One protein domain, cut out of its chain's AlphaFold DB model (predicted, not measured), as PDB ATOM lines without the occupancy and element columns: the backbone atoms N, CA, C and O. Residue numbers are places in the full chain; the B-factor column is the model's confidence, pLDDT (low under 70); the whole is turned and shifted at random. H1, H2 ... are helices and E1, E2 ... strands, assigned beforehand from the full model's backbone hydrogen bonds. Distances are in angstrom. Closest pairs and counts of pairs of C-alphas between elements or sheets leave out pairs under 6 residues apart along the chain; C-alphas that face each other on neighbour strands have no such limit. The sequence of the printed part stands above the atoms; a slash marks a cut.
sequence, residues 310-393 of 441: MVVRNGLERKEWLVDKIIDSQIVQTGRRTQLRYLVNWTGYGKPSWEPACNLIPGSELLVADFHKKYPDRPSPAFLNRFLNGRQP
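AT A GLANCE: This is residues 310 to 393 of the 441 residues of the protein "Chromo domain-containing protein" of Polytolypa hystricis UAMH7299 (UniProt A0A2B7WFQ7). A strongly twisted sheet of three strands, E3 E4 E5, has two short helices, H1 and H2, over one face, while a small separate hairpin, E1 and E2, lies off to one end, apart from the other named elements. The long hairpin of E3 and E4 makes most of the sheet, and short E5 adds its other edge. The printed part has 84 residues, with five named strands and two named helices that follow along the chain as E1 E2 E3 E4 E5 H1 H2; both sheets are antiparallel, and the class is mixed, helices and strands. It is only just compact, close to loose, with a radius of gyration of the C-alphas of 14.0 A and spans of 44 by 31 by 22 A.

IN THESE COORDINATES: E1, residues 310 to 313, begins at C-alpha 310 (30.348, -2.292, 293.890). E2 is residues 316 to 320. E3, residues 323 to 334, is 24.6 A long and bends by 75 degrees at residue 327. E4, residues 337 to 346, is 26.2 A long; E5 is residues 353 to 356. H1, residues 365 to 374, is 14.2 A long. H2, residues 381 to 389, is 12.1 A long and ends at C-alpha 389 (-3.924, 7.200, 290.687).

HOW THE PARTS SIT: In the hairpin E1 and E2, N 311 and O 318 are 2.8 A apart. E3 E4 E5 form a meander, each strand the antiparallel neighbour of the one before; N 330 and O 341 are 2.9 A apart, N 342 and O 355 2.8 A. H1 and H2 are on the same face, making two layers. H1 runs across E3 at 80 degrees on the local plane; the closest C-alphas, of Ile 326 and Phe 371, are 6.3 A apart. H2 runs along E4 at 3 degrees on the local plane; the closest C-alphas, of Leu 340 and Leu 384, are 6.8 A apart. H1 and H2 are apart. In both helices every O i to N i+4 pair is within hydrogen-bond range.

THE WHOLE: The C-alphas farthest apart, of Gly 348 and Pro 393, are 46.5 A apart. The printed part has no cut and no long link. Mean pLDDT of the printed part is 93.5; residues 391 to 393 are under 70.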
ATOM      1  N   MET A 310      30.313  -3.755 293.834       93.00
ATOM      2  CA  MET A 310      30.348  -2.292 293.890       93.00
ATOM      3  C   MET A 310      29.597  -1.709 292.686       93.00
ATOM      4  O   MET A 310      29.967  -1.955 291.540       93.00
ATOM      5  N   VAL A 311      28.551  -0.928 292.946       89.69
ATOM      6  CA  VAL A 311      27.728  -0.249 291.940       89.69
ATOM      7  C   VAL A 311      27.787   1.255 292.190       89.69
ATOM      8  O   VAL A 311      27.590   1.714 293.314       89.69
ATOM      9  N   VAL A 312      28.055   2.039 291.144       89.50
ATOM     10  CA  VAL A 312      28.033   3.506 291.215       89.50
ATOM     11  C   VAL A 312      26.610   3.989 290.943       89.50
ATOM     12  O   VAL A 312      26.118   3.880 289.820       89.50
ATOM     13  N   ARG A 313      25.943   4.555 291.951       85.31
ATOM     14  CA  ARG A 313      24.607   5.155 291.829       85.31
ATOM     15  C   ARG A 313      24.686   6.630 292.206       85.31
ATOM     16  O   ARG A 313      25.080   6.965 293.317       85.31
ATOM     17  N   ASN A 314      24.307   7.519 291.287       89.25
ATOM     18  CA  ASN A 314      24.385   8.978 291.470       89.25
ATOM     19  C   ASN A 314      25.801   9.476 291.830       89.25
ATOM     20  O   ASN A 314      25.955  10.363 292.664       89.25
ATOM     21  N   GLY A 315      26.839   8.866 291.246       92.50
ATOM     22  CA  GLY A 315      28.239   9.197 291.540       92.50
ATOM     23  C   GLY A 315      28.773   8.645 292.868       92.50
ATOM     24  O   GLY A 315      29.930   8.885 293.187       92.50
ATOM     25  N   LEU A 316      27.965   7.894 293.625       93.56
ATOM     26  CA  LEU A 316      28.364   7.249 294.877       93.56
ATOM     27  C   LEU A 316      28.494   5.738 294.683       93.56
ATOM     28  O   LEU A 316      27.553   5.076 294.243       93.56
ATOM     29  N   GLU A 317      29.647   5.190 295.050       93.88
ATOM     30  CA  GLU A 317      29.898   3.750 295.081       93.88
ATOM     31  C   GLU A 317      29.179   3.089 296.266       93.88
ATOM     32  O   GLU A 317      29.298   3.525 297.412       93.88
ATOM     33  N   ARG A 318      28.420   2.023 296.005       92.56
ATOM     34  CA  ARG A 318      27.690   1.256 297.022       92.56
ATOM     35  C   ARG A 318      27.842  -0.239 296.799       92.56
ATOM     36  O   ARG A 318      27.927  -0.701 295.669       92.56
ATOM     37  N   LYS A 319      27.844  -0.992 297.898       92.19
ATOM     38  CA  LYS A 319      27.792  -2.458 297.892       92.19
ATOM     39  C   LYS A 319      26.351  -2.901 297.651       92.19
ATOM     40  O   LYS A 319      25.490  -2.632 298.484       92.19
ATOM     41  N   GLU A 320      26.096  -3.566 296.531       92.62
ATOM     42  CA  GLU A 320      24.787  -4.111 296.163       92.62
ATOM     43  C   GLU A 320      24.908  -5.625 295.864       92.62
ATOM     44  O   GLU A 320      25.951  -6.107 295.419       92.62
ATOM     45  N   TRP A 321      23.863  -6.408 296.149       92.62
ATOM     46  CA  TRP A 321      23.866  -7.870 295.987       92.62
ATOM     47  C   TRP A 321      23.153  -8.312 294.714       92.62
ATOM     48  O   TRP A 321      22.029  -7.892 294.450       92.62
ATOM     49  N   LEU A 322      23.775  -9.211 293.949       93.06
ATOM     50  CA  LEU A 322      23.188  -9.711 292.709       93.06
ATOM     51  C   LEU A 322      21.869 -10.448 292.968       93.06
ATOM     52  O   LEU A 322      21.758 -11.317 293.839       93.06
ATOM     53  N   VAL A 323      20.872 -10.085 292.165       96.06
ATOM     54  CA  VAL A 323      19.559 -10.719 292.162       96.06
ATOM     55  C   VAL A 323      19.610 -11.932 291.244       96.06
ATOM     56  O   VAL A 323      19.911 -11.796 290.062       96.06
ATOM     57  N   ASP A 324      19.275 -13.103 291.780       96.06
ATOM     58  CA  ASP A 324      19.157 -14.338 291.004       96.06
ATOM     59  C   ASP A 324      17.785 -14.401 290.319       96.06
ATOM     60  O   ASP A 324      17.669 -14.590 289.108       96.06
ATOM     61  N   LYS A 325      16.710 -14.188 291.091       97.44
ATOM     62  CA  LYS A 325      15.337 -14.310 290.586       97.44
ATOM     63  C   LYS A 325      14.316 -13.567 291.443       97.44
ATOM     64  O   LYS A 325      14.421 -13.537 292.664       97.44
ATOM     65  N   ILE A 326      13.259 -13.056 290.813       98.44
ATOM     66  CA  ILE A 326      12.063 -12.564 291.514       98.44
ATOM     67  C   ILE A 326      11.088 -13.727 291.746       98.44
ATOM     68  O   ILE A 326      10.680 -14.411 290.802       98.44
ATOM     69  N   ILE A 327      10.741 -13.975 293.008       98.44
ATOM     70  CA  ILE A 327       9.868 -15.080 293.430       98.44
ATOM     71  C   ILE A 327       8.408 -14.631 293.500       98.44
ATOM     72  O   ILE A 327       7.523 -15.360 293.055       98.44
ATOM     73  N   ASP A 328       8.155 -13.456 294.075       98.56
ATOM     74  CA  ASP A 328       6.810 -12.911 294.267       98.56
ATOM     75  C   ASP A 328       6.838 -11.372 294.273       98.56
ATOM     76  O   ASP A 328       7.896 -10.749 294.368       98.56
ATOM     77  N   SER A 329       5.668 -10.748 294.194       98.56
ATOM     78  CA  SER A 329       5.475  -9.310 294.341       98.56
ATOM     79  C   SER A 329       4.230  -9.028 295.169       98.56
ATOM     80  O   SER A 329       3.197  -9.673 294.982       98.56
ATOM     81  N   GLN A 330       4.298  -8.027 296.038       98.19
ATOM     82  CA  GLN A 330       3.173  -7.603 296.860       98.19
ATOM     83  C   GLN A 330       3.150  -6.087 297.025       98.19
ATOM     84  O   GLN A 330       4.188  -5.423 297.027       98.19
ATOM     85  N   ILE A 331       1.958  -5.537 297.222       97.81
ATOM     86  CA  ILE A 331       1.793  -4.138 297.609       97.81
ATOM     87  C   ILE A 331       1.559  -4.088 299.111       97.81
ATOM     88  O   ILE A 331       0.602  -4.667 299.616       97.81
ATOM     89  N   VAL A 332       2.438  -3.382 299.814       97.50
ATOM     90  CA  VAL A 332       2.333  -3.163 301.256       97.50
ATOM     91  C   VAL A 332       1.947  -1.715 301.500       97.50
ATOM     92  O   VAL A 332       2.555  -0.789 300.955       97.50
ATOM     93  N   GLN A 333       0.935  -1.514 302.337       96.62
ATOM     94  CA  GLN A 333       0.577  -0.195 302.830       96.62
ATOM     95  C   GLN A 333       1.252   0.032 304.186       96.62
ATOM     96  O   GLN A 333       0.963  -0.657 305.160       96.62
ATOM     97  N   THR A 334       2.154   1.008 304.252       95.44
ATOM     98  CA  THR A 334       2.837   1.420 305.483       95.44
ATOM     99  C   THR A 334       2.398   2.843 305.814       95.44
ATOM    100  O   THR A 334       2.870   3.826 305.236       95.44
ATOM    101  N   GLY A 335       1.416   2.954 306.712       95.12
ATOM    102  CA  GLY A 335       0.766   4.220 307.047       95.12
ATOM    103  C   GLY A 335       0.033   4.828 305.847       95.12
ATOM    104  O   GLY A 335      -0.883   4.227 305.281       95.12
ATOM    105  N   ARG A 336       0.439   6.042 305.448       93.81
ATOM    106  CA  ARG A 336      -0.113   6.748 304.274       93.81
ATOM    107  C   ARG A 336       0.572   6.380 302.957       93.81
ATOM    108  O   ARG A 336       0.110   6.801 301.900       93.81
ATOM    109  N   ARG A 337       1.676   5.630 303.002       94.50
ATOM    110  CA  ARG A 337       2.447   5.258 301.814       94.50
ATOM    111  C   ARG A 337       2.064   3.851 301.376       94.50
ATOM    112  O   ARG A 337       1.953   2.946 302.196       94.50
ATOM    113  N   THR A 338       1.865   3.679 300.076       96.25
ATOM    114  CA  THR A 338       1.672   2.367 299.455       96.25
ATOM    115  C   THR A 338       2.911   2.072 298.623       96.25
ATOM    116  O   THR A 338       3.288   2.896 297.791       96.25
ATOM    117  N   GLN A 339       3.567   0.939 298.866       97.25
ATOM    118  CA  GLN A 339       4.829   0.582 298.223       97.25
ATOM    119  C   GLN A 339       4.760  -0.828 297.639       97.25
ATOM    120  O   GLN A 339       4.291  -1.763 298.288       97.25
ATOM    121  N   LEU A 340       5.265  -0.980 296.415       98.00
ATOM    122  CA  LEU A 340       5.480  -2.280 295.793       98.00
ATOM    123  C   LEU A 340       6.784  -2.894 296.315       98.00
ATOM    124  O   LEU A 340       7.837  -2.248 296.283       98.00
ATOM    125  N   ARG A 341       6.703  -4.138 296.784       98.38
ATOM    126  CA  ARG A 341       7.840  -4.956 297.204       98.38
ATOM    127  C   ARG A 341       7.910  -6.229 296.375       98.38
ATOM    128  O   ARG A 341       6.880  -6.784 295.997       98.38
ATOM    129  N   TYR A 342       9.123  -6.701 296.151       98.56
ATOM    130  CA  TYR A 342       9.434  -7.954 295.489       98.56
ATOM    131  C   TYR A 342      10.103  -8.905 296.472       98.56
ATOM    132  O   TYR A 342      10.923  -8.483 297.281       98.56
ATOM    133  N   LEU A 343       9.740 -10.181 296.415       98.44
ATOM    134  CA  LEU A 343      10.440 -11.238 297.128       98.44
ATOM    135  C   LEU A 343      11.602 -11.688 296.247       98.44
ATOM    136  O   LEU A 343      11.397 -12.313 295.204       98.44
ATOM    137  N   VAL A 344      12.808 -11.315 296.649       98.31
ATOM    138  CA  VAL A 344      14.032 -11.470 295.869       98.31
ATOM    139  C   VAL A 344      14.764 -12.724 296.327       98.31
ATOM    140  O   VAL A 344      15.046 -12.879 297.516       98.31
ATOM    141  N   ASN A 345      15.073 -13.616 295.384       97.44
ATOM    142  CA  ASN A 345      16.092 -14.642 295.566       97.44
ATOM    143  C   ASN A 345      17.455 -14.031 295.249       97.44
ATOM    144  O   ASN A 345      17.656 -13.513 294.147       97.44
ATOM    145  N   TRP A 346      18.381 -14.095 296.195       95.62
ATOM    146  CA  TRP A 346      19.715 -13.522 296.039       95.62
ATOM    147  C   TRP A 346      20.701 -14.590 295.586       95.62
ATOM    148  O   TRP A 346      20.680 -15.714 296.092       95.62
ATOM    149  N   THR A 347      21.603 -14.239 294.673       92.75
ATOM    150  CA  THR A 347      22.611 -15.180 294.176       92.75
ATOM    151  C   THR A 347      23.478 -15.669 295.333       92.75
ATOM    152  O   THR A 347      24.112 -14.873 296.016       92.75
ATOM    153  N   GLY A 348      23.483 -16.981 295.573       91.00
ATOM    154  CA  GLY A 348      24.281 -17.628 296.619       91.00
ATOM    155  C   GLY A 348      23.819 -17.403 298.065       91.00
ATOM    156  O   GLY A 348      24.505 -17.855 298.979       91.00
ATOM    157  N   TYR A 349      22.657 -16.783 298.300       90.75
ATOM    158  CA  TYR A 349      22.022 -16.788 299.622       90.75
ATOM    159  C   TYR A 349      20.783 -17.682 299.606       90.75
ATOM    160  O   TYR A 349      19.935 -17.584 298.725       90.75
ATOM    161  N   GLY A 350      20.643 -18.536 300.620       90.62
ATOM    162  CA  GLY A 350      19.522 -19.480 300.697       90.62
ATOM    163  C   GLY A 350      18.193 -18.868 301.148       90.62
ATOM    164  O   GLY A 350      17.156 -19.519 301.035       90.62
ATOM    165  N   LYS A 351      18.200 -17.643 301.689       95.12
ATOM    166  CA  LYS A 351      17.004 -17.011 302.257       95.12
ATOM    167  C   LYS A 351      16.569 -15.812 301.408       95.12
ATOM    168  O   LYS A 351      17.291 -14.815 301.387       95.12
ATOM    169  N   PRO A 352      15.392 -15.865 300.762       97.56
ATOM    170  CA  PRO A 352      14.861 -14.717 300.045       97.56
ATOM    171  C   PRO A 352      14.382 -13.624 301.010       97.56
ATOM    172  O   PRO A 352      13.970 -13.914 302.140       97.56
ATOM    173  N   SER A 353      14.404 -12.366 300.567       97.88
ATOM    174  CA  SER A 353      13.924 -11.210 301.342       97.88
ATOM    175  C   SER A 353      12.968 -10.331 300.540       97.88
ATOM    176  O   SER A 353      12.963 -10.337 299.310       97.88
ATOM    177  N   TRP A 354      12.113  -9.591 301.250       98.19
ATOM    178  CA  TRP A 354      11.192  -8.631 300.645       98.19
ATOM    179  C   TRP A 354      11.870  -7.276 300.470       98.19
ATOM    180  O   TRP A 354      11.973  -6.516 301.433       98.19
ATOM    181  N   GLU A 355      12.228  -6.939 299.238       97.75
ATOM    182  CA  GLU A 355      12.839  -5.659 298.892       97.75
ATOM    183  C   GLU A 355      11.839  -4.713 298.231       97.75
ATOM    184  O   GLU A 355      11.022  -5.132 297.409       97.75
ATOM    185  N   PRO A 356      11.873  -3.412 298.543       97.06
ATOM    186  CA  PRO A 356      11.093  -2.438 297.802       97.06
ATOM    187  C   PRO A 356      11.596  -2.322 296.360       97.06
ATOM    188  O   PRO A 356      12.786  -2.440 296.088       97.06
ATOM    189  N   ALA A 357      10.688  -2.021 295.428       96.44
ATOM    190  CA  ALA A 357      11.017  -1.925 294.003       96.44
ATOM    191  C   ALA A 357      12.162  -0.937 293.691       96.44
ATOM    192  O   ALA A 357      12.905  -1.147 292.742       96.44
ATOM    193  N   CYS A 358      12.335   0.111 294.504       93.62
ATOM    194  CA  CYS A 358      13.420   1.088 294.363       93.62
ATOM    195  C   CYS A 358      14.806   0.579 294.806       93.62
ATOM    196  O   CYS A 358      15.813   1.195 294.452       93.62
ATOM    197  N   ASN A 359      14.866  -0.507 295.585       94.00
ATOM    198  CA  ASN A 359      16.123  -1.101 296.053       94.00
ATOM    199  C   ASN A 359      16.716  -2.096 295.056       94.00
ATOM    200  O   ASN A 359      17.864  -2.494 295.221       94.00
ATOM    201  N   LEU A 360      15.960  -2.502 294.034       93.81
ATOM    202  CA  LEU A 360      16.484  -3.396 293.012       93.81
ATOM    203  C   LEU A 360      17.644  -2.723 292.252       93.81
ATOM    204  O   LEU A 360      17.633  -1.511 292.011       93.81
ATOM    205  N   ILE A 361      18.668  -3.512 291.927       92.00
ATOM    206  CA  ILE A 361      19.865  -3.052 291.208       92.00
ATOM    207  C   ILE A 361      19.482  -2.714 289.758       92.00
ATOM    208  O   ILE A 361      18.714  -3.478 289.157       92.00
ATOM    209  N   PRO A 362      20.022  -1.634 289.164       88.44
ATOM    210  CA  PRO A 362      19.922  -1.403 287.724       88.44
ATOM    211  C   PRO A 362      20.380  -2.635 286.926       88.44
ATOM    212  O   PRO A 362      21.432  -3.207 287.203       88.44
ATOM    213  N   GLY A 363      19.595  -3.067 285.947       88.81
ATOM    214  CA  GLY A 363      19.811  -4.304 285.181       88.81
ATOM    215  C   GLY A 363      18.906  -5.468 285.609       88.81
ATOM    216  O   GLY A 363      18.750  -6.439 284.867       88.81
ATOM    217  N   SER A 364      18.255  -5.379 286.772       95.06
ATOM    218  CA  SER A 364      17.271  -6.379 287.221       95.06
ATOM    219  C   SER A 364      15.885  -6.215 286.580       95.06
ATOM    220  O   SER A 364      14.984  -7.020 286.827       95.06
ATOM    221  N   GLU A 365      15.694  -5.213 285.718       95.50
ATOM    222  CA  GLU A 365      14.418  -4.926 285.057       95.50
ATOM    223  C   GLU A 365      13.973  -6.088 284.164       95.50
ATOM    224  O   GLU A 365      12.778  -6.365 284.082       95.50
ATOM    225  N   LEU A 366      14.921  -6.812 283.558       96.44
ATOM    226  CA  LEU A 366      14.633  -8.015 282.771       96.44
ATOM    227  C   LEU A 366      14.027  -9.126 283.638       96.44
ATOM    228  O   LEU A 366      13.039  -9.739 283.241       96.44
ATOM    229  N   LEU A 367      14.546  -9.333 284.853       97.56
ATOM    230  CA  LEU A 367      14.015 -10.334 285.788       97.56
ATOM    231  C   LEU A 367      12.607  -9.963 286.264       97.56
ATOM    232  O   LEU A 367      11.745 -10.832 286.407       97.56
ATOM    233  N   VAL A 368      12.357  -8.671 286.483       97.94
ATOM    234  CA  VAL A 368      11.025  -8.150 286.818       97.94
ATOM    235  C   VAL A 368      10.061  -8.319 285.639       97.94
ATOM    236  O   VAL A 368       8.916  -8.734 285.840       97.94
ATOM    237  N   ALA A 369      10.503  -8.037 284.412       97.56
ATOM    238  CA  ALA A 369       9.699  -8.206 283.205       97.56
ATOM    239  C   ALA A 369       9.338  -9.680 282.964       97.56
ATOM    240  O   ALA A 369       8.168  -9.993 282.744       97.56
ATOM    241  N   ASP A 370      10.306 -10.590 283.082       98.06
ATOM    242  CA  ASP A 370      10.090 -12.034 282.960       98.06
ATOM    243  C   ASP A 370       9.144 -12.564 284.044       98.06
ATOM    244  O   ASP A 370       8.267 -13.390 283.767       98.06
ATOM    245  N   PHE A 371       9.270 -12.056 285.273       98.31
ATOM    246  CA  PHE A 371       8.359 -12.384 286.366       98.31
ATOM    247  C   PHE A 371       6.915 -11.986 286.040       98.31
ATOM    248  O   PHE A 371       6.026 -12.836 286.101       98.31
ATOM    249  N   HIS A 372       6.666 -10.739 285.629       98.25
ATOM    250  CA  HIS A 372       5.311 -10.268 285.297       98.25
ATOM    251  C   HIS A 372       4.762 -10.877 284.006       98.25
ATOM    252  O   HIS A 372       3.553 -11.049 283.876       98.25
ATOM    253  N   LYS A 373       5.631 -11.276 283.074       97.94
ATOM    254  CA  LYS A 373       5.242 -12.068 281.902       97.94
ATOM    255  C   LYS A 373       4.706 -13.441 282.311       97.94
ATOM    256  O   LYS A 373       3.745 -13.921 281.717       97.94
ATOM    257  N   LYS A 374       5.318 -14.073 283.317       98.31
ATOM    258  CA  LYS A 374       4.893 -15.382 283.833       98.31
ATOM    259  C   LYS A 374       3.698 -15.289 284.786       98.31
ATOM    260  O   LYS A 374       2.893 -16.216 284.836       98.31
ATOM    261  N   TYR A 375       3.586 -14.196 285.536       98.06
ATOM    262  CA  TYR A 375       2.559 -13.990 286.553       98.06
ATOM    263  C   TYR A 375       1.838 -12.645 286.350       98.06
ATOM    264  O   TYR A 375       2.021 -11.729 287.154       98.06
ATOM    265  N   PRO A 376       0.999 -12.507 285.306       97.75
ATOM    266  CA  PRO A 376       0.365 -11.231 284.954       97.75
ATOM    267  C   PRO A 376      -0.610 -10.701 286.017       97.75
ATOM    268  O   PRO A 376      -0.848  -9.497 286.081       97.75
ATOM    269  N   ASP A 377      -1.147 -11.579 286.869       97.31
ATOM    270  CA  ASP A 377      -2.080 -11.215 287.945       97.31
ATOM    271  C   ASP A 377      -1.381 -10.632 289.184       97.31
ATOM    272  O   ASP A 377      -2.030 -10.125 290.103       97.31
ATOM    273  N   ARG A 378      -0.048 -10.724 289.251       98.06
ATOM    274  CA  ARG A 378       0.729 -10.214 290.379       98.06
ATOM    275  C   ARG A 378       0.875  -8.690 290.276       98.06
ATOM    276  O   ARG A 378       0.895  -8.131 289.179       98.06
ATOM    277  N   PRO A 379       0.952  -7.974 291.410       97.81
ATOM    278  CA  PRO A 379       1.001  -6.520 291.392       97.81
ATOM    279  C   PRO A 379       2.263  -6.010 290.689       97.81
ATOM    280  O   PRO A 379       3.379  -6.159 291.174       97.81
ATOM    281  N   SER A 380       2.069  -5.358 289.546       97.31
ATOM    282  CA  SER A 380       3.133  -4.738 288.758       97.31
ATOM    283  C   SER A 380       3.316  -3.251 289.093       97.31
ATOM    284  O   SER A 380       2.450  -2.636 289.725       97.31
ATOM    285  N   PRO A 381       4.408  -2.606 288.644       95.50
ATOM    286  CA  PRO A 381       4.575  -1.159 288.794       95.50
ATOM    287  C   PRO A 381       3.427  -0.367 288.147       95.50
ATOM    288  O   PRO A 381       2.949   0.620 288.707       95.50
ATOM    289  N   ALA A 382       2.910  -0.845 287.010       94.69
ATOM    290  CA  ALA A 382       1.734  -0.268 286.364       94.69
ATOM    291  C   ALA A 382       0.469  -0.425 287.224       94.69
ATOM    292  O   ALA A 382      -0.344   0.499 287.306       94.69
ATOM    293  N   PHE A 383       0.321  -1.566 287.904       93.75
ATOM    294  CA  PHE A 383      -0.760  -1.780 288.862       93.75
ATOM    295  C   PHE A 383      -0.650  -0.827 290.056       93.75
ATOM    296  O   PHE A 383      -1.651  -0.220 290.422       93.75
ATOM    297  N   LEU A 384       0.546  -0.625 290.626       94.50
ATOM    298  CA  LEU A 384       0.753   0.346 291.707       94.50
ATOM    299  C   LEU A 384       0.377   1.765 291.258       94.50
ATOM    300  O   LEU A 384      -0.352   2.447 291.972       94.50
ATOM    301  N   ASN A 385       0.801   2.189 290.065       93.56
ATOM    302  CA  ASN A 385       0.427   3.496 289.519       93.56
ATOM    303  C   ASN A 385      -1.090   3.621 289.358       93.56
ATOM    304  O   ASN A 385      -1.664   4.638 289.733       93.56
ATOM    305  N   ARG A 386      -1.771   2.576 288.876       91.75
ATOM    306  CA  ARG A 386      -3.238   2.552 288.819       91.75
ATOM    307  C   ARG A 386      -3.867   2.562 290.208       91.75
ATOM    308  O   ARG A 386      -4.910   3.171 290.375       91.75
ATOM    309  N   PHE A 387      -3.271   1.912 291.197       90.06
ATOM    310  CA  PHE A 387      -3.789   1.887 292.561       90.06
ATOM    311  C   PHE A 387      -3.661   3.256 293.241       90.06
ATOM    312  O   PHE A 387      -4.602   3.729 293.875       90.06
ATOM    313  N   LEU A 388      -2.518   3.922 293.060       90.56
ATOM    314  CA  LEU A 388      -2.257   5.267 293.571       90.56
ATOM    315  C   LEU A 388      -3.109   6.317 292.846       90.56
ATOM    316  O   LEU A 388      -3.766   7.130 293.493       90.56
ATOM    317  N   ASN A 389      -3.171   6.252 291.514       87.88
ATOM    318  CA  ASN A 389      -3.924   7.200 290.687       87.88
ATOM    319  C   ASN A 389      -5.422   6.873 290.627       87.88
ATOM    320  O   ASN A 389      -6.233   7.733 290.318       87.88
ATOM    321  N   GLY A 390      -5.817   5.638 290.931       75.38
ATOM    322  CA  GLY A 390      -7.210   5.184 290.958       75.38
ATOM    323  C   GLY A 390      -7.991   5.718 292.154       75.38
ATOM    324  O   GLY A 390      -9.214   5.625 292.173       75.38
ATOM    325  N   ARG A 391      -7.298   6.339 293.118       63.25
ATOM    326  CA  ARG A 391      -7.905   7.255 294.089       63.25
ATOM    327  C   ARG A 391      -8.076   8.670 293.543       63.25
ATOM    328  O   ARG A 391      -8.316   9.583 294.333       63.25
ATOM    329  N   GLN A 392      -7.974   8.885 292.228       56.78
ATOM    330  CA  GLN A 392      -8.554  10.092 291.667       56.78
ATOM    331  C   GLN A 392     -10.016  10.135 292.105       56.78
ATOM    332  O   GLN A 392     -10.708   9.110 292.027       56.78
ATOM    333  N   PRO A 393     -10.457  11.276 292.656       55.47
ATOM    334  CA  PRO A 393     -11.818  11.409 293.120       55.47
ATOM    335  C   PRO A 393     -12.725  10.968 291.970       55.47
ATOM    336  O   PRO A 393     -12.439  11.306 290.816       55.47
TER     337      PRO A 393